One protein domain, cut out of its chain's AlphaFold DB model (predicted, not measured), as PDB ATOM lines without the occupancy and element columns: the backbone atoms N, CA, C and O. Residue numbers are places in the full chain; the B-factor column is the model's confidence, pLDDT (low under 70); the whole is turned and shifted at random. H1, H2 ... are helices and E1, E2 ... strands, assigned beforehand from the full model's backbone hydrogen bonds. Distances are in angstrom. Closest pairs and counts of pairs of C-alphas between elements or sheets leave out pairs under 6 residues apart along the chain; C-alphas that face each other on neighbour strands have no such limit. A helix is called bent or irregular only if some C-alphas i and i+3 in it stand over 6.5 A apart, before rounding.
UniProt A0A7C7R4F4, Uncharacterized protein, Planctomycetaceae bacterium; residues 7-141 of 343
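This is residues 7 to 141 of the 343 residues of an uncharacterized protein of Planctomycetaceae bacterium (UniProt A0A7C7R4F4). A long two-stranded ribbon, E2 with E5, runs through the whole rod; at one end E3, E1 and E4 widen it into a curled sheet like part of a barrel, with H3 and H2 packed on it, and H1 packs on the ribbon toward the other end. The printed part has 135 residues with five strands and three helices, in the order E1 H1 E2 E3 H2 E4 H3 E5. The mixed sheet runs E3 E2 E5 E1 E4, and the class is mixed, helices and strands. The whole is loose, radius of gyration of the C-alphas 18.7 A, spanning 67 by 28 by 23 A.

E2, residues 35 to 56, is 60.2 A long and bends by 58 degrees at residue 41. E5, residues 121 to 141, is 60.8 A long and ends at C-alpha 141 (-62.845, -11.544, -53.836). E3 is residues 59 to 66, E4 residues 85 to 87, and E1 residues 7 to 12, from C-alpha 7 (-43.908, -15.350, -7.716). H3, residues 96 to 113, is 25.7 A long; H1 is residues 19 to 29 and H2 residues 74 to 80.

E2 and E5 are antiparallel at 170 degrees, N 49 to O 128 being 2.9 A. E2 and E3 form a hairpin, N 52 to O 63 2.8 A. E5 and E1 are parallel, N 8 to O 125 2.9 A; E1 and E4 are antiparallel, N 11 to O 86 2.9 A. H3 is on one face of the sheet, two layers of helix and strands, at a height of 8.2 A; its closest C-alphas to E3 are Gly 106 and Val 65, 5.9 A. H1 is on the sheet at 8.1 A, Val 19 and Cys 42 being its closest C-alphas to E2, 6.7 A; it is only just irregular, C-alphas 25 and 28 being 6.8 A apart. H2 is on the sheet at a height of 9.9 A, its closest C-alphas to E5 being Leu 80 and Cys 130, 6.9 A. In H2 and H3 every O i to N i+4 pair is within hydrogen-bond range, in H1 5 of 7.

The two C-alphas farthest apart, Ala 34 and Ser 119, are 67.0 A apart. The printed part has no cut and no long link. Mean pLDDT of the printed part is 92.6; residues 115 to 118 are under 70.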
ATOM      1  N   VAL A   7     -43.263 -14.834  -6.504       91.56
ATOM      2  CA  VAL A   7     -43.908 -15.350  -7.716       91.56
ATOM      3  C   VAL A   7     -44.240 -14.177  -8.627       91.56
ATOM      4  O   VAL A   7     -45.086 -13.349  -8.288       91.56
ATOM      5  N   SER A   8     -43.628 -14.135  -9.807       93.25
ATOM      6  CA  SER A   8     -43.931 -13.136 -10.832       93.25
ATOM      7  C   SER A   8     -44.638 -13.766 -12.035       93.25
ATOM      8  O   SER A   8     -44.481 -14.954 -12.313       93.25
ATOM      9  N   TYR A   9     -45.448 -12.983 -12.744       94.50
ATOM     10  CA  TYR A   9     -46.111 -13.402 -13.980       94.50
ATOM     11  C   TYR A   9     -45.527 -12.598 -15.132       94.50
ATOM     12  O   TYR A   9     -45.484 -11.368 -15.077       94.50
ATOM     13  N   VAL A  10     -45.055 -13.289 -16.164       94.94
ATOM     14  CA  VAL A  10     -44.268 -12.690 -17.243       94.94
ATOM     15  C   VAL A  10     -44.652 -13.262 -18.604       94.94
ATOM     16  O   VAL A  10     -45.240 -14.338 -18.710       94.94
ATOM     17  N   VAL A  11     -44.288 -12.549 -19.663       95.31
ATOM     18  CA  VAL A  11     -44.450 -12.968 -21.061       95.31
ATOM     19  C   VAL A  11     -43.140 -12.811 -21.827       95.31
ATOM     20  O   VAL A  11     -42.367 -11.906 -21.510       95.31
ATOM     21  N   PRO A  12     -42.856 -13.657 -22.833       96.50
ATOM     22  CA  PRO A  12     -41.736 -13.429 -23.742       96.50
ATOM     23  C   PRO A  12     -41.846 -12.070 -24.451       96.50
ATOM     24  O   PRO A  12     -42.922 -11.719 -24.931       96.50
ATOM     25  N   VAL A  13     -40.735 -11.328 -24.543       93.38
ATOM     26  CA  VAL A  13     -40.711  -9.937 -25.057       93.38
ATOM     27  C   VAL A  13     -41.243  -9.816 -26.493       93.38
ATOM     28  O   VAL A  13     -42.026  -8.918 -26.777       93.38
ATOM     29  N   ASP A  14     -40.873 -10.741 -27.382       89.75
ATOM     30  CA  ASP A  14     -41.201 -10.662 -28.818       89.75
ATOM     31  C   ASP A  14     -42.463 -11.451 -29.215       89.75
ATOM     32  O   ASP A  14     -42.685 -11.714 -30.403       89.75
ATOM     33  N   GLN A  15     -43.259 -11.933 -28.250       93.62
ATOM     34  CA  GLN A  15     -44.475 -12.671 -28.598       93.62
ATOM     35  C   GLN A  15     -45.616 -11.708 -28.957       93.62
ATOM     36  O   GLN A  15     -45.848 -10.747 -28.224       93.62
ATOM     37  N   PRO A  16     -46.410 -12.011 -29.996       94.56
ATOM     38  CA  PRO A  16     -47.723 -11.412 -30.171       94.56
ATOM     39  C   PRO A  16     -48.644 -11.735 -28.984       94.56
ATOM     40  O   PRO A  16     -48.839 -12.904 -28.633       94.56
ATOM     41  N   ASN A  17     -49.237 -10.705 -28.388       92.12
ATOM     42  CA  ASN A  17     -50.155 -10.800 -27.252       92.12
ATOM     43  C   ASN A  17     -51.612 -10.506 -27.637       92.12
ATOM     44  O   ASN A  17     -52.524 -10.820 -26.870       92.12
ATOM     45  N   THR A  18     -51.851  -9.947 -28.826       93.69
ATOM     46  CA  THR A  18     -53.194  -9.621 -29.323       93.69
ATOM     47  C   THR A  18     -53.472 -10.238 -30.693       93.69
ATOM     48  O   THR A  18     -52.569 -10.498 -31.485       93.69
ATOM     49  N   VAL A  19     -54.755 -10.445 -31.016       95.56
ATOM     50  CA  VAL A  19     -55.177 -10.900 -32.358       95.56
ATOM     51  C   VAL A  19     -54.733  -9.909 -33.443       95.56
ATOM     52  O   VAL A  19     -54.437 -10.313 -34.565       95.56
ATOM     53  N   ARG A  20     -54.642  -8.618 -33.105       96.38
ATOM     54  CA  ARG A  20     -54.125  -7.581 -34.002       96.38
ATOM     55  C   ARG A  20     -52.649  -7.802 -34.336       96.38
ATOM     56  O   ARG A  20     -52.309  -7.783 -35.510       96.38
ATOM     57  N   GLU A  21     -51.802  -8.070 -33.346       96.19
ATOM     58  CA  GLU A  21     -50.379  -8.362 -33.581       96.19
ATOM     59  C   GLU A  21     -50.183  -9.656 -34.387       96.19
ATOM     60  O   GLU A  21     -49.279  -9.742 -35.215       96.19
ATOM     61  N   ILE A  22     -51.065 -10.652 -34.215       97.50
ATOM     62  CA  ILE A  22     -51.083 -11.840 -35.084       97.50
ATOM     63  C   ILE A  22     -51.375 -11.444 -36.535       97.50
ATOM     64  O   ILE A  22     -50.684 -11.899 -37.441       97.50
ATOM     65  N   ALA A  23     -52.367 -10.582 -36.775       96.94
ATOM     66  CA  ALA A  23     -52.654 -10.085 -38.119       96.94
ATOM     67  C   ALA A  23     -51.465  -9.306 -38.702       96.94
ATOM     68  O   ALA A  23     -51.049  -9.599 -39.818       96.94
ATOM     69  N   GLU A  24     -50.874  -8.379 -37.944       95.88
ATOM     70  CA  GLU A  24     -49.699  -7.595 -38.360       95.88
ATOM     71  C   GLU A  24     -48.499  -8.484 -38.723       95.88
ATOM     72  O   GLU A  24     -47.724  -8.140 -39.612       95.88
ATOM     73  N   ARG A  25     -48.382  -9.655 -38.088       95.12
ATOM     74  CA  ARG A  25     -47.343 -10.642 -38.385       95.12
ATOM     75  C   ARG A  25     -47.620 -11.470 -39.639       95.12
ATOM     76  O   ARG A  25     -46.701 -11.720 -40.412       95.12
ATOM     77  N   LEU A  26     -48.857 -11.930 -39.834       97.31
ATOM     78  CA  LEU A  26     -49.196 -12.839 -40.937       97.31
ATOM     79  C   LEU A  26     -49.483 -12.097 -42.245       97.31
ATOM     80  O   LEU A  26     -49.116 -12.557 -43.322       97.31
ATOM     81  N   PHE A  27     -50.165 -10.959 -42.165       97.31
ATOM     82  CA  PHE A  27     -50.742 -10.287 -43.327       97.31
ATOM     83  C   PHE A  27     -49.741  -9.764 -44.358       97.31
ATOM     84  O   PHE A  27     -50.061  -9.873 -45.542       97.31
ATOM     85  N   PRO A  28     -48.549  -9.259 -43.983       97.88
ATOM     86  CA  PRO A  28     -47.591  -8.730 -44.954       97.88
ATOM     87  C   PRO A  28     -47.146  -9.731 -46.025       97.88
ATOM     88  O   PRO A  28     -46.651  -9.310 -47.066       97.88
ATOM     89  N   ALA A  29     -47.309 -11.036 -45.790       97.88
ATOM     90  CA  ALA A  29     -46.965 -12.047 -46.779       97.88
ATOM     91  C   ALA A  29     -47.962 -12.115 -47.942       97.88
ATOM     92  O   ALA A  29     -47.559 -12.494 -49.035       97.88
ATOM     93  N   TYR A  30     -49.235 -11.758 -47.738       98.38
ATOM     94  CA  TYR A  30     -50.293 -12.039 -48.711       98.38
ATOM     95  C   TYR A  30     -50.657 -10.833 -49.575       98.38
ATOM     96  O   TYR A  30     -50.796  -9.709 -49.097       98.38
ATOM     97  N   THR A  31     -50.920 -11.101 -50.852       98.50
ATOM     98  CA  THR A  31     -51.531 -10.163 -51.801       98.50
ATOM     99  C   THR A  31     -52.805 -10.786 -52.365       98.50
ATOM    100  O   THR A  31     -52.812 -11.970 -52.694       98.50
ATOM    101  N   VAL A  32     -53.882 -10.005 -52.486       98.12
ATOM    102  CA  VAL A  32     -55.148 -10.451 -53.093       98.12
ATOM    103  C   VAL A  32     -55.577  -9.455 -54.166       98.12
ATOM    104  O   VAL A  32     -55.852  -8.295 -53.859       98.12
ATOM    105  N   GLU A  33     -55.656  -9.893 -55.420       97.94
ATOM    106  CA  GLU A  33     -56.154  -9.057 -56.514       97.94
ATOM    107  C   GLU A  33     -57.654  -8.791 -56.358       97.94
ATOM    108  O   GLU A  33     -58.441  -9.721 -56.178       97.94
ATOM    109  N   ALA A  34     -58.057  -7.520 -56.475       95.06
ATOM    110  CA  ALA A  34     -59.459  -7.089 -56.417       95.06
ATOM    111  C   ALA A  34     -60.230  -7.629 -55.191       95.06
ATOM    112  O   ALA A  34     -61.433  -7.895 -55.256       95.06
ATOM    113  N   GLY A  35     -59.535  -7.792 -54.064       96.19
ATOM    114  CA  GLY A  35     -60.082  -8.404 -52.865       96.19
ATOM    115  C   GLY A  35     -59.352  -7.988 -51.597       96.19
ATOM    116  O   GLY A  35     -58.644  -6.985 -51.550       96.19
ATOM    117  N   GLY A  36     -59.558  -8.768 -50.544       97.12
ATOM    118  CA  GLY A  36     -58.962  -8.529 -49.238       97.12
ATOM    119  C   GLY A  36     -58.957  -9.784 -48.386       97.12
ATOM    120  O   GLY A  36     -59.380 -10.857 -48.819       97.12
ATOM    121  N   PHE A  37     -58.459  -9.651 -47.163       97.19
ATOM    122  CA  PHE A  37     -58.409 -10.753 -46.219       97.19
ATOM    123  C   PHE A  37     -58.429 -10.265 -44.774       97.19
ATOM    124  O   PHE A  37     -58.075  -9.126 -44.475       97.19
ATOM    125  N   HIS A  38     -58.896 -11.125 -43.874       97.62
ATOM    126  CA  HIS A  38     -58.974 -10.845 -42.443       97.62
ATOM    127  C   HIS A  38     -58.839 -12.129 -41.621       97.62
ATOM    128  O   HIS A  38     -59.029 -13.237 -42.123       97.62
ATOM    129  N   LEU A  39     -58.540 -11.985 -40.329       97.81
ATOM    130  CA  LEU A  39     -58.598 -13.097 -39.388       97.81
ATOM    131  C   LEU A  39     -60.057 -13.388 -39.045       97.81
ATOM    132  O   LEU A  39     -60.799 -12.492 -38.653       97.81
ATOM    133  N   ALA A  40     -60.454 -14.653 -39.129       95.88
ATOM    134  CA  ALA A  40     -61.771 -15.116 -38.723       95.88
ATOM    135  C   ALA A  40     -61.625 -16.201 -37.649       95.88
ATOM    136  O   ALA A  40     -60.924 -17.191 -37.835       95.88
ATOM    137  N   GLY A  41     -62.290 -16.016 -36.504       95.31
ATOM    138  CA  GLY A  41     -62.255 -16.987 -35.404       95.31
ATOM    139  C   GLY A  41     -60.865 -17.218 -34.797       95.31
ATOM    140  O   GLY A  41     -60.610 -18.309 -34.297       95.31
ATOM    141  N   CYS A  42     -59.969 -16.228 -34.863       96.75
ATOM    142  CA  CYS A  42     -58.650 -16.309 -34.239       96.75
ATOM    143  C   CYS A  42     -58.769 -16.246 -32.714       96.75
ATOM    144  O   CYS A  42     -59.417 -15.348 -32.174       96.75
ATOM    145  N   LYS A  43     -58.102 -17.173 -32.027       96.81
ATOM    146  CA  LYS A  43     -57.977 -17.204 -30.570       96.81
ATOM    147  C   LYS A  43     -56.510 -17.286 -30.168       96.81
ATOM    148  O   LYS A  43     -55.694 -17.862 -30.886       96.81
ATOM    149  N   LEU A  44     -56.213 -16.710 -29.008       95.00
ATOM    150  CA  LEU A  44     -54.928 -16.816 -28.326       95.00
ATOM    151  C   LEU A  44     -55.154 -17.528 -26.998       95.00
ATOM    152  O   LEU A  44     -55.891 -17.038 -26.141       95.00
ATOM    153  N   GLU A  45     -54.548 -18.697 -26.862       94.50
ATOM    154  CA  GLU A  45     -54.601 -19.514 -25.656       94.50
ATOM    155  C   GLU A  45     -53.324 -19.347 -24.844       94.50
ATOM    156  O   GLU A  45     -52.235 -19.173 -25.395       94.50
ATOM    157  N   ASP A  46     -53.465 -19.409 -23.522       92.19
ATOM    158  CA  ASP A  46     -52.342 -19.255 -22.603       92.19
ATOM    159  C   ASP A  46     -51.834 -20.629 -22.228       92.19
ATOM    160  O   ASP A  46     -52.568 -21.441 -21.665       92.19
ATOM    161  N   HIS A  47     -50.558 -20.856 -22.502       94.88
ATOM    162  CA  HIS A  47     -49.840 -22.040 -22.079       94.88
ATOM    163  C   HIS A  47     -48.797 -21.615 -21.046       94.88
ATOM    164  O   HIS A  47     -47.754 -21.053 -21.403       94.88
ATOM    165  N   PRO A  48     -49.096 -21.821 -19.757       95.25
ATOM    166  CA  PRO A  48     -48.210 -21.431 -18.681       95.25
ATOM    167  C   PRO A  48     -47.031 -22.403 -18.580       95.25
ATOM    168  O   PRO A  48     -47.198 -23.625 -18.583       95.25
ATOM    169  N   PHE A  49     -45.846 -21.831 -18.425       97.38
ATOM    170  CA  PHE A  49     -44.638 -22.511 -17.980       97.38
ATOM    171  C   PHE A  49     -44.194 -21.890 -16.662       97.38
ATOM    172  O   PHE A  49     -44.420 -20.708 -16.427       97.38
ATOM    173  N   VAL A  50     -43.549 -22.664 -15.800       97.38
ATOM    174  CA  VAL A  50     -42.932 -22.146 -14.579       97.38
ATOM    175  C   VAL A  50     -41.420 -22.234 -14.724       97.38
ATOM    176  O   VAL A  50     -40.877 -23.316 -14.939       97.38
ATOM    177  N   ARG A  51     -40.747 -21.088 -14.617       97.50
ATOM    178  CA  ARG A  51     -39.293 -20.977 -14.495       97.50
ATOM    179  C   ARG A  51     -38.942 -20.863 -13.018       97.50
ATOM    180  O   ARG A  51     -39.363 -19.924 -12.349       97.50
ATOM    181  N   LEU A  52     -38.176 -21.827 -12.532       95.62
ATOM    182  CA  LEU A  52     -37.636 -21.864 -11.180       95.62
ATOM    183  C   LEU A  52     -36.159 -21.497 -11.220       95.62
ATOM    184  O   LEU A  52     -35.388 -22.121 -11.954       95.62
ATOM    185  N   GLU A  53     -35.775 -20.518 -10.412       93.75
ATOM    186  CA  GLU A  53     -34.387 -20.116 -10.230       93.75
ATOM    187  C   GLU A  53     -33.845 -20.674  -8.916       93.75
ATOM    188  O   GLU A  53     -34.394 -20.427  -7.842       93.75
ATOM    189  N   PHE A  54     -32.766 -21.443  -9.006       90.62
ATOM    190  CA  PHE A  54     -32.079 -22.012  -7.857       90.62
ATOM    191  C   PHE A  54     -30.702 -21.377  -7.711       90.62
ATOM    192  O   PHE A  54     -29.884 -21.434  -8.632       90.62
ATOM    193  N   GLN A  55     -30.436 -20.828  -6.530       89.50
ATOM    194  CA  GLN A  55     -29.134 -20.294  -6.153       89.50
ATOM    195  C   GLN A  55     -28.328 -21.375  -5.421       89.50
ATOM    196  O   GLN A  55     -28.794 -21.915  -4.418       89.50
ATOM    197  N   SER A  56     -27.110 -21.672  -5.884       86.38
ATOM    198  CA  SER A  56     -26.131 -22.491  -5.152       86.38
ATOM    199  C   SER A  56     -24.772 -21.788  -5.055       86.38
ATOM    200  O   SER A  56     -24.565 -20.712  -5.619       86.38
ATOM    201  N   ALA A  57     -23.817 -22.409  -4.353       82.38
ATOM    202  CA  ALA A  57     -22.439 -21.924  -4.274       82.38
ATOM    203  C   ALA A  57     -21.741 -21.836  -5.649       82.38
ATOM    204  O   ALA A  57     -20.809 -21.052  -5.813       82.38
ATOM    205  N   ARG A  58     -22.190 -22.616  -6.644       80.69
ATOM    206  CA  ARG A  58     -21.651 -22.627  -8.018       80.69
ATOM    207  C   ARG A  58     -22.337 -21.652  -8.972       80.69
ATOM    208  O   ARG A  58     -21.882 -21.511 -10.105       80.69
ATOM    209  N   GLY A  59     -23.405 -20.986  -8.536       85.00
ATOM    210  CA  GLY A  59     -24.136 -20.003  -9.329       85.00
ATOM    211  C   GLY A  59     -25.626 -20.307  -9.451       85.00
ATOM    212  O   GLY A  59     -26.211 -20.997  -8.617       85.00
ATOM    213  N   VAL A  60     -26.235 -19.749 -10.498       89.06
ATOM    214  CA  VAL A  60     -27.674 -19.826 -10.762       89.06
ATOM    215  C   VAL A  60     -27.977 -20.992 -11.696       89.06
ATOM    216  O   VAL A  60     -27.348 -21.140 -12.743       89.06
ATOM    217  N   SER A  61     -28.973 -21.799 -11.342       90.06
ATOM    218  CA  SER A  61     -29.528 -22.850 -12.198       90.06
ATOM    219  C   SER A  61     -31.008 -22.594 -12.461       90.06
ATOM    220  O   SER A  61     -31.755 -22.270 -11.541       90.06
ATOM    221  N   LEU A  62     -31.438 -22.765 -13.712       93.88
ATOM    222  CA  LEU A  62     -32.826 -22.560 -14.130       93.88
ATOM    223  C   LEU A  62     -33.476 -23.890 -14.503       93.88
ATOM    224  O   LEU A  62     -32.899 -24.674 -15.256       93.88
ATOM    225  N   VAL A  63     -34.698 -24.113 -14.025       95.19
ATOM    226  CA  VAL A  63     -35.544 -25.242 -14.431       95.19
ATOM    227  C   VAL A  63     -36.858 -24.705 -14.973       95.19
ATOM    228  O   VAL A  63     -37.495 -23.871 -14.337       95.19
ATOM    229  N   TYR A  64     -37.270 -25.203 -16.134       97.69
ATOM    230  CA  TYR A  64     -38.522 -24.834 -16.783       97.69
ATOM    231  C   TYR A  64     -39.463 -26.032 -16.766       97.69
ATOM    232  O   TYR A  64     -39.069 -27.131 -17.151       97.69
ATOM    233  N   VAL A  65     -40.701 -25.829 -16.335       97.56
ATOM    234  CA  VAL A  65     -41.718 -26.884 -16.242       97.56
ATOM    235  C   VAL A  65     -43.011 -26.455 -16.921       97.56
ATOM    236  O   VAL A  65     -43.467 -25.328 -16.744       97.56
ATOM    237  N   ASP A  66     -43.598 -27.357 -17.704       96.44
ATOM    238  CA  ASP A  66     -44.906 -27.169 -18.334       96.44
ATOM    239  C   ASP A  66     -46.056 -27.362 -17.330       96.44
ATOM    240  O   ASP A  66     -45.858 -27.785 -16.186       96.44
ATOM    241  N   ALA A  67     -47.287 -27.069 -17.758       92.50
ATOM    242  CA  ALA A  67     -48.484 -27.210 -16.923       92.50
ATOM    243  C   ALA A  67     -48.696 -28.643 -16.391       92.50
ATOM    244  O   ALA A  67     -49.324 -28.834 -15.349       92.50
ATOM    245  N   GLN A  68     -48.153 -29.665 -17.061       94.62
ATOM    246  CA  GLN A  68     -48.210 -31.062 -16.623       94.62
ATOM    247  C   GLN A  68     -47.072 -31.430 -15.650       94.62
ATOM    248  O   GLN A  68     -47.023 -32.561 -15.165       94.62
ATOM    249  N   GLY A  69     -46.177 -30.493 -15.326       93.62
ATOM    250  CA  GLY A  69     -45.026 -30.708 -14.450       93.62
ATOM    251  C   GLY A  69     -43.873 -31.458 -15.120       93.62
ATOM    252  O   GLY A  69     -43.031 -32.029 -14.419       93.62
ATOM    253  N   ARG A  70     -43.840 -31.496 -16.456       96.00
ATOM    254  CA  ARG A  70     -42.725 -32.043 -17.238       96.00
ATOM    255  C   ARG A  70     -41.729 -30.936 -17.533       96.00
ATOM    256  O   ARG A  70     -42.110 -29.783 -17.701       96.00
ATOM    257  N   GLU A  71     -40.454 -31.289 -17.596       95.94
ATOM    258  CA  GLU A  71     -39.412 -30.326 -17.938       95.94
ATOM    259  C   GLU A  71     -39.549 -29.874 -19.396       95.94
ATOM    260  O   GLU A  71     -39.673 -30.709 -20.294       95.94
ATOM    261  N   ALA A  72     -39.503 -28.563 -19.627       96.00
ATOM    262  CA  ALA A  72     -39.368 -28.019 -20.969       96.00
ATOM    263  C   ALA A  72     -37.904 -28.136 -21.409       96.00
ATOM    264  O   ALA A  72     -36.998 -27.675 -20.711       96.00
ATOM    265  N   ASP A  73     -37.665 -28.751 -22.566       94.62
ATOM    266  CA  ASP A  73     -36.312 -28.871 -23.099       94.62
ATOM    267  C   ASP A  73     -35.735 -27.508 -23.533       94.62
ATOM    268  O   ASP A  73     -36.445 -26.520 -23.745       94.62
ATOM    269  N   ALA A  74     -34.410 -27.456 -23.680       94.12
ATOM    270  CA  ALA A  74     -33.700 -26.230 -24.035       94.12
ATOM    271  C   ALA A  74     -34.106 -25.661 -25.410       94.12
ATOM    272  O   ALA A  74     -34.074 -24.440 -25.598       94.12
ATOM    273  N   ALA A  75     -34.501 -26.513 -26.364       95.88
ATOM    274  CA  ALA A  75     -34.916 -26.070 -27.691       95.88
ATOM    275  C   ALA A  75     -36.260 -25.335 -27.620       95.88
ATOM    276  O   ALA A  75     -36.382 -24.255 -28.199       95.88
ATOM    277  N   LEU A  76     -37.224 -25.859 -26.856       95.38
ATOM    278  CA  LEU A  76     -38.524 -25.242 -26.602       95.38
ATOM    279  C   LEU A  76     -38.386 -23.934 -25.809       95.38
ATOM    280  O   LEU A  76     -38.985 -22.924 -26.181       95.38
ATOM    281  N   VAL A  77     -37.559 -23.921 -24.758       96.44
ATOM    282  CA  VAL A  77     -37.267 -22.720 -23.948       96.44
ATOM    283  C   VAL A  77     -36.724 -21.588 -24.824       96.44
ATOM    284  O   VAL A  77     -37.206 -20.453 -24.747       96.44
ATOM    285  N   SER A  78     -35.758 -21.897 -25.695       96.12
ATOM    286  CA  SER A  78     -35.174 -20.935 -26.641       96.12
ATOM    287  C   SER A  78     -36.195 -20.459 -27.687       96.12
ATOM    288  O   SER A  78     -36.394 -19.258 -27.895       96.12
ATOM    289  N   THR A  79     -36.914 -21.410 -28.283       95.25
ATOM    290  CA  THR A  79     -37.982 -21.226 -29.278       95.25
ATOM    291  C   THR A  79     -39.077 -20.278 -28.800       95.25
ATOM    292  O   THR A  79     -39.477 -19.363 -29.524       95.25
ATOM    293  N   LEU A  80     -39.530 -20.439 -27.560       96.44
ATOM    294  CA  LEU A  80     -40.592 -19.617 -26.982       96.44
ATOM    295  C   LEU A  80     -40.071 -18.353 -26.295       96.44
ATOM    296  O   LEU A  80     -40.868 -17.528 -25.870       96.44
ATOM    297  N   GLY A  81     -38.751 -18.152 -26.237       96.56
ATOM    298  CA  GLY A  81     -38.156 -16.945 -25.665       96.56
ATOM    299  C   GLY A  81     -38.316 -16.864 -24.148       96.56
ATOM    300  O   GLY A  81     -38.312 -15.774 -23.590       96.56
ATOM    301  N   MET A  82     -38.437 -18.006 -23.465       96.56
ATOM    302  CA  MET A  82     -38.722 -18.063 -22.026       96.56
ATOM    303  C   MET A  82     -37.586 -17.504 -21.149       96.56
ATOM    304  O   MET A  82     -37.780 -17.261 -19.960       96.56
ATOM    305  N   ALA A  83     -36.393 -17.301 -21.711       94.81
ATOM    306  CA  ALA A  83     -35.282 -16.664 -21.010       94.81
ATOM    307  C   ALA A  83     -35.426 -15.131 -20.943       94.81
ATOM    308  O   ALA A  83     -35.043 -14.536 -19.938       94.81
ATOM    309  N   ASN A  84     -36.004 -14.502 -21.975       95.81
ATOM    310  CA  ASN A  84     -36.133 -13.048 -22.086       95.81
ATOM    311  C   ASN A  84     -37.602 -12.632 -21.970       95.81
ATOM    312  O   ASN A  84     -38.376 -12.755 -22.924       95.81
ATOM    313  N   THR A  85     -37.985 -12.157 -20.788       96.31
ATOM    314  CA  THR A  85     -39.382 -11.913 -20.437       96.31
ATOM    315  C   THR A  85     -39.601 -10.517 -19.861       96.31
ATOM    316  O   THR A  85     -38.706  -9.923 -19.265       96.31
ATOM    317  N   THR A  86     -40.818 -10.008 -20.028       95.00
ATOM    318  CA  THR A  86     -41.305  -8.745 -19.459       95.00
ATOM    319  C   THR A  86     -42.522  -9.017 -18.564       95.00
ATOM    320  O   THR A  86     -43.190 -10.039 -18.772       95.00
ATOM    321  N   PRO A  87     -42.824  -8.178 -17.554       94.19
ATOM    322  CA  PRO A  87     -44.000  -8.361 -16.708       94.19
ATOM    323  C   PRO A  87     -45.293  -8.493 -17.518       94.19
ATOM    324  O   PRO A  87     -45.511  -7.783 -18.497       94.19
ATOM    325  N   LEU A  88     -46.156  -9.416 -17.101       88.62
ATOM    326  CA  LEU A  88     -47.466  -9.598 -17.702       88.62
ATOM    327  C   LEU A  88     -48.458  -8.596 -17.092       88.62
ATOM    328  O   LEU A  88     -48.780  -8.684 -15.911       88.62
ATOM    329  N   GLU A  89     -49.004  -7.696 -17.910       81.06
ATOM    330  CA  GLU A  89     -49.918  -6.617 -17.486       81.06
ATOM    331  C   GLU A  89     -51.358  -7.079 -17.152       81.06
ATOM    332  O   GLU A  89     -52.285  -6.273 -17.128       81.06
ATOM    333  N   THR A  90     -51.591  -8.375 -16.904       74.88
ATOM    334  CA  THR A  90     -52.921  -8.906 -16.549       74.88
ATOM    335  C   THR A  90     -52.952  -9.547 -15.161       74.88
ATOM    336  O   THR A  90     -51.983 -10.150 -14.696       74.88
ATOM    337  N   ASP A  91     -54.124  -9.494 -14.527       71.19
ATOM    338  CA  ASP A  91     -54.431 -10.177 -13.266       71.19
ATOM    339  C   ASP A  91     -54.699 -11.677 -13.433       71.19
ATOM    340  O   ASP A  91     -55.118 -12.353 -12.494       71.19
ATOM    341  N   ARG A  92     -54.454 -12.244 -14.620       75.50
ATOM    342  CA  ARG A  92     -54.567 -13.688 -14.817       75.50
ATOM    343  C   ARG A  92     -53.541 -14.398 -13.930       75.50
ATOM    344  O   ARG A  92     -52.341 -14.124 -13.993       75.50
ATOM    345  N   ARG A  93     -54.031 -15.305 -13.087       85.12
ATOM    346  CA  ARG A  93     -53.229 -16.123 -12.173       85.12
ATOM    347  C   ARG A  93     -53.546 -17.594 -12.390       85.12
ATOM    348  O   ARG A  93     -54.674 -17.949 -12.732       85.12
ATOM    349  N   LEU A  94     -52.539 -18.436 -12.196       88.75
ATOM    350  CA  LEU A  94     -52.748 -19.872 -12.094       88.75
ATOM    351  C   LEU A  94     -53.506 -20.190 -10.798       88.75
ATOM    352  O   LEU A  94     -53.272 -19.522  -9.787       88.75
ATOM    353  N   PRO A  95     -54.370 -21.218 -10.788       92.56
ATOM    354  CA  PRO A  95     -54.874 -21.776  -9.541       92.56
ATOM    355  C   PRO A  95     -53.705 -22.178  -8.635       92.56
ATOM    356  O   PRO A  95     -52.771 -22.838  -9.086       92.56
ATOM    357  N   GLU A  96     -53.775 -21.827  -7.351       91.00
ATOM    358  CA  GLU A  96     -52.697 -22.056  -6.373       91.00
ATOM    359  C   GLU A  96     -52.195 -23.508  -6.384       91.00
ATOM    360  O   GLU A  96     -51.007 -23.754  -6.562       91.00
ATOM    361  N   ARG A  97     -53.117 -24.478  -6.359       93.38
ATOM    362  CA  ARG A  97     -52.797 -25.917  -6.428       93.38
ATOM    363  C   ARG A  97     -52.028 -26.322  -7.687       93.38
ATOM    364  O   ARG A  97     -51.238 -27.263  -7.655       93.38
ATOM    365  N   GLU A  98     -52.304 -25.677  -8.818       94.06
ATOM    366  CA  GLU A  98     -51.615 -25.968 -10.076       94.06
ATOM    367  C   GLU A  98     -50.189 -25.417 -10.046       94.06
ATOM    368  O   GLU A  98     -49.248 -26.141 -10.378       94.06
ATOM    369  N   LEU A  99     -50.026 -24.183  -9.562       94.56
ATOM    370  CA  LEU A  99     -48.722 -23.559  -9.373       94.56
ATOM    371  C   LEU A  99     -47.857 -24.349  -8.379       94.56
ATOM    372  O   LEU A  99     -46.715 -24.681  -8.695       94.56
ATOM    373  N   GLU A 100     -48.403 -24.720  -7.220       94.81
ATOM    374  CA  GLU A 100     -47.720 -25.548  -6.220       94.81
ATOM    375  C   GLU A 100     -47.242 -26.876  -6.814       94.81
ATOM    376  O   GLU A 100     -46.083 -27.260  -6.635       94.81
ATOM    377  N   ARG A 101     -48.104 -27.564  -7.577       96.12
ATOM    378  CA  ARG A 101     -47.746 -28.812  -8.262       96.12
ATOM    379  C   ARG A 101     -46.586 -28.604  -9.236       96.12
ATOM    380  O   ARG A 101     -45.658 -29.413  -9.262       96.12
ATOM    381  N   MET A 102     -46.625 -27.541 -10.043       96.81
ATOM    382  CA  MET A 102     -45.552 -27.223 -10.992       96.81
ATOM    383  C   MET A 102     -44.231 -26.934 -10.262       96.81
ATOM    384  O   MET A 102     -43.201 -27.499 -10.633       96.81
ATOM    385  N   ILE A 103     -44.262 -26.148  -9.178       95.56
ATOM    386  CA  ILE A 103     -43.089 -25.850  -8.337       95.56
ATOM    387  C   ILE A 103     -42.506 -27.136  -7.729       95.56
ATOM    388  O   ILE A 103     -41.293 -27.353  -7.786       95.56
ATOM    389  N   GLN A 104     -43.348 -28.026  -7.192       95.06
ATOM    390  CA  GLN A 104     -42.914 -29.310  -6.626       95.06
ATOM    391  C   GLN A 104     -42.238 -30.197  -7.681       95.06
ATOM    392  O   GLN A 104     -41.168 -30.763  -7.433       95.06
ATOM    393  N   CYS A 105     -42.824 -30.297  -8.877       95.44
ATOM    394  CA  CYS A 105     -42.239 -31.045  -9.988       95.44
ATOM    395  C   CYS A 105     -40.889 -30.467 -10.426       95.44
ATOM    396  O   CYS A 105     -39.923 -31.222 -10.541       95.44
ATOM    397  N   GLY A 106     -40.796 -29.148 -10.614       93.94
ATOM    398  CA  GLY A 106     -39.547 -28.492 -10.996       93.94
ATOM    399  C   GLY A 106     -38.464 -28.608  -9.918       93.94
ATOM    400  O   GLY A 106     -37.312 -28.875 -10.241       93.94
ATOM    401  N   THR A 107     -38.831 -28.542  -8.634       92.94
ATOM    402  CA  THR A 107     -37.904 -28.777  -7.510       92.94
ATOM    403  C   THR A 107     -37.364 -30.207  -7.510       92.94
ATOM    404  O   THR A 107     -36.176 -30.433  -7.285       92.94
ATOM    405  N   ARG A 108     -38.208 -31.200  -7.810       92.44
ATOM    406  CA  ARG A 108     -37.771 -32.596  -7.959       92.44
ATOM    407  C   ARG A 108     -36.823 -32.775  -9.149       92.44
ATOM    408  O   ARG A 108     -35.840 -33.496  -9.016       92.44
ATOM    409  N   ILE A 109     -37.091 -32.120 -10.279       91.69
ATOM    410  CA  ILE A 109     -36.209 -32.131 -11.461       91.69
ATOM    411  C   ILE A 109     -34.856 -31.486 -11.128       91.69
ATOM    412  O   ILE A 109     -33.811 -32.076 -11.398       91.69
ATOM    413  N   ALA A 110     -34.869 -30.325 -10.466       89.44
ATOM    414  CA  ALA A 110     -33.672 -29.637  -9.985       89.44
ATOM    415  C   ALA A 110     -32.813 -30.560  -9.105       89.44
ATOM    416  O   ALA A 110     -31.615 -30.689  -9.343       89.44
ATOM    417  N   ARG A 111     -33.440 -31.289  -8.168       87.88
ATOM    418  CA  ARG A 111     -32.773 -32.274  -7.296       87.88
ATOM    419  C   ARG A 111     -32.079 -33.414  -8.019       87.88
ATOM    420  O   ARG A 111     -31.075 -33.917  -7.532       87.88
ATOM    421  N   GLN A 112     -32.598 -33.815  -9.171       86.69
ATOM    422  CA  GLN A 112     -32.007 -34.885  -9.968       86.69
ATOM    423  C   GLN A 112     -30.855 -34.392 -10.850       86.69
ATOM    424  O   GLN A 112     -29.943 -35.160 -11.140       86.69
ATOM    425  N   LYS A 113     -30.907 -33.134 -11.307       82.44
ATOM    426  CA  LYS A 113     -29.988 -32.603 -12.326       82.44
ATOM    427  C   LYS A 113     -28.875 -31.726 -11.784       82.44
ATOM    428  O   LYS A 113     -27.825 -31.638 -12.414       82.44
ATOM    429  N   ILE A 114     -29.105 -31.055 -10.662       77.25
ATOM    430  CA  ILE A 114     -28.146 -30.129 -10.074       77.25
ATOM    431  C   ILE A 114     -27.401 -30.901  -8.977       77.25
ATOM    432  O   ILE A 114     -28.008 -31.237  -7.962       77.25
ATOM    433  N   PRO A 115     -26.094 -31.184  -9.134       69.88
ATOM    434  CA  PRO A 115     -25.333 -31.990  -8.172       69.88
ATOM    435  C   PRO A 115     -25.322 -31.436  -6.736       69.88
ATOM    436  O   PRO A 115     -25.045 -32.173  -5.799       69.88
ATOM    437  N   GLU A 116     -25.617 -30.144  -6.560       66.38
ATOM    438  CA  GLU A 116     -25.689 -29.445  -5.268       66.38
ATOM    439  C   GLU A 116     -27.126 -29.098  -4.846       66.38
ATOM    440  O   GLU A 116     -27.328 -28.272  -3.960       66.38
ATOM    441  N   ALA A 117     -28.145 -29.679  -5.482       60.78
ATOM    442  CA  ALA A 117     -29.536 -29.282  -5.277       60.78
ATOM    443  C   ALA A 117     -30.044 -29.409  -3.836       60.78
ATOM    444  O   ALA A 117     -30.994 -28.724  -3.467       60.78
ATOM    445  N   GLU A 118     -29.440 -30.280  -3.024       65.50
ATOM    446  CA  GLU A 118     -29.760 -30.383  -1.596       65.50
ATOM    447  C   GLU A 118     -29.381 -29.112  -0.824       65.50
ATOM    448  O   GLU A 118     -29.994 -28.804   0.193       65.50
ATOM    449  N   SER A 119     -28.402 -28.355  -1.328       71.75
ATOM    450  CA  SER A 119     -27.939 -27.077  -0.773       71.75
ATOM    451  C   SER A 119     -28.407 -25.859  -1.581       71.75
ATOM    452  O   SER A 119     -28.109 -24.731  -1.195       71.75
ATOM    453  N   ALA A 120     -29.108 -26.059  -2.703       81.88
ATOM    454  CA  ALA A 120     -29.595 -24.972  -3.543       81.88
ATOM    455  C   ALA A 120     -30.935 -24.432  -3.022       81.88
ATOM    456  O   ALA A 120     -31.875 -25.189  -2.774       81.88
ATOM    457  N   THR A 121     -31.045 -23.113  -2.890       87.25
ATOM    458  CA  THR A 121     -32.267 -22.438  -2.435       87.25
ATOM    459  C   THR A 121     -33.048 -21.905  -3.628       87.25
ATOM    460  O   THR A 121     -32.472 -21.224  -4.476       87.25
ATOM    461  N   LEU A 122     -34.354 -22.180  -3.684       91.06
ATOM    462  CA  LEU A 122     -35.257 -21.569  -4.664       91.06
ATOM    463  C   LEU A 122     -35.346 -20.059  -4.384       91.06
ATOM    464  O   LEU A 122     -35.880 -19.667  -3.349       91.06
ATOM    465  N   SER A 123     -34.799 -19.231  -5.275       90.75
ATOM    466  CA  SER A 123     -34.741 -17.770  -5.121       90.75
ATOM    467  C   SER A 123     -35.928 -17.065  -5.772       90.75
ATOM    468  O   SER A 123     -36.400 -16.058  -5.247       90.75
ATOM    469  N   ARG A 124     -36.422 -17.585  -6.904       93.06
ATOM    470  CA  ARG A 124     -37.450 -16.926  -7.719       93.06
ATOM    471  C   ARG A 124     -38.316 -17.924  -8.480       93.06
ATOM    472  O   ARG A 124     -37.832 -18.962  -8.940       93.06
ATOM    473  N   VAL A 125     -39.594 -17.580  -8.640       95.94
ATOM    474  CA  VAL A 125     -40.560 -18.324  -9.454       95.94
ATOM    475  C   VAL A 125     -41.194 -17.370 -10.458       95.94
ATOM    476  O   VAL A 125     -41.865 -16.417 -10.074       95.94
ATOM    477  N   ASP A 126     -41.041 -17.650 -11.748       96.25
ATOM    478  CA  ASP A 126     -41.740 -16.910 -12.797       96.25
ATOM    479  C   ASP A 126     -42.745 -17.818 -13.506       96.25
ATOM    480  O   ASP A 126     -42.382 -18.864 -14.043       96.25
ATOM    481  N   VAL A 127     -44.007 -17.399 -13.553       96.50
ATOM    482  CA  VAL A 127     -45.027 -17.987 -14.421       96.50
ATOM    483  C   VAL A 127     -44.948 -17.294 -15.778       96.50
ATOM    484  O   VAL A 127     -45.343 -16.140 -15.931       96.50
ATOM    485  N   ILE A 128     -44.416 -18.001 -16.768       96.62
ATOM    486  CA  ILE A 128     -44.228 -17.529 -18.135       96.62
ATOM    487  C   ILE A 128     -45.452 -17.913 -18.970       96.62
ATOM    488  O   ILE A 128     -45.676 -19.086 -19.267       96.62
ATOM    489  N   CYS A 129     -46.236 -16.925 -19.386       95.00
ATOM    490  CA  CYS A 129     -47.414 -17.126 -20.225       95.00
ATOM    491  C   CYS A 129     -47.034 -17.106 -21.712       95.00
ATOM    492  O   CYS A 129     -47.030 -16.052 -22.354       95.00
ATOM    493  N   CYS A 130     -46.744 -18.279 -22.276       96.00
ATOM    494  CA  CYS A 130     -46.530 -18.432 -23.715       96.00
ATOM    495  C   CYS A 130     -47.883 -18.516 -24.434       96.00
ATOM    496  O   CYS A 130     -48.754 -19.283 -24.025       96.00
ATOM    497  N   ARG A 131     -48.076 -17.746 -25.509       95.69
ATOM    498  CA  ARG A 131     -49.344 -17.737 -26.258       95.69
ATOM    499  C   ARG A 131     -49.327 -18.750 -27.400       95.69
ATOM    500  O   ARG A 131     -48.367 -18.800 -28.169       95.69
ATOM    501  N   TYR A 132     -50.410 -19.504 -27.557       96.75
ATOM    502  CA  TYR A 132     -50.658 -20.360 -28.714       96.75
ATOM    503  C   TYR A 132     -51.815 -19.788 -29.534       96.75
ATOM    504  O   TYR A 132     -52.922 -19.595 -29.031       96.75
ATOM    505  N   ALA A 133     -51.551 -19.475 -30.797       97.62
ATOM    506  CA  ALA A 133     -52.528 -18.922 -31.717       97.62
ATOM    507  C   ALA A 133     -53.157 -20.041 -32.545       97.62
ATOM    508  O   ALA A 133     -52.465 -20.933 -33.031       97.62
ATOM    509  N   HIS A 134     -54.465 -19.972 -32.760       97.81
ATOM    510  CA  HIS A 134     -55.136 -20.788 -33.765       97.81
ATOM    511  C   HIS A 134     -56.308 -20.025 -34.372       97.81
ATOM    512  O   HIS A 134     -56.979 -19.234 -33.706       97.81
ATOM    513  N   GLY A 135     -56.569 -20.260 -35.652       97.69
ATOM    514  CA  GLY A 135     -57.625 -19.563 -36.367       97.69
ATOM    515  C   GLY A 135     -57.571 -19.824 -37.859       97.69
ATOM    516  O   GLY A 135     -57.040 -20.835 -38.325       97.69
ATOM    517  N   LYS A 136     -58.148 -18.898 -38.617       97.88
ATOM    518  CA  LYS A 136     -58.072 -18.904 -40.073       97.88
ATOM    519  C   LYS A 136     -57.958 -17.493 -40.630       97.88
ATOM    520  O   LYS A 136     -58.507 -16.549 -40.063       97.88
ATOM    521  N   ILE A 137     -57.257 -17.380 -41.748       98.38
ATOM    522  CA  ILE A 137     -57.267 -16.215 -42.625       98.38
ATOM    523  C   ILE A 137     -58.363 -16.460 -43.655       98.38
ATOM    524  O   ILE A 137     -58.370 -17.495 -44.319       98.38
ATOM    525  N   ARG A 138     -59.312 -15.535 -43.755       98.38
ATOM    526  CA  ARG A 138     -60.365 -15.561 -44.763       98.38
ATOM    527  C   ARG A 138     -60.011 -14.591 -45.873       98.38
ATOM    528  O   ARG A 138     -59.962 -13.392 -45.622       98.38
ATOM    529  N   PHE A 139     -59.812 -15.114 -47.074       98.31
ATOM    530  CA  PHE A 139     -59.653 -14.348 -48.306       98.31
ATOM    531  C   PHE A 139     -61.020 -14.108 -48.938       98.31
ATOM    532  O   PHE A 139     -61.865 -15.003 -48.926       98.31
ATOM    533  N   THR A 140     -61.237 -12.915 -49.482       97.94
ATOM    534  CA  THR A 140     -62.490 -12.519 -50.138       97.94
ATOM    535  C   THR A 140     -62.207 -11.792 -51.442       97.94
ATOM    536  O   THR A 140     -61.442 -10.826 -51.440       97.94
ATOM    537  N   VAL A 141     -62.861 -12.212 -52.526       97.00
ATOM    538  CA  VAL A 141     -62.845 -11.544 -53.836       97.00
ATOM    539  C   VAL A 141     -64.285 -11.511 -54.343       97.00
ATOM    540  O   VAL A 141     -64.878 -12.562 -54.579       97.00
TER     541      VAL A 141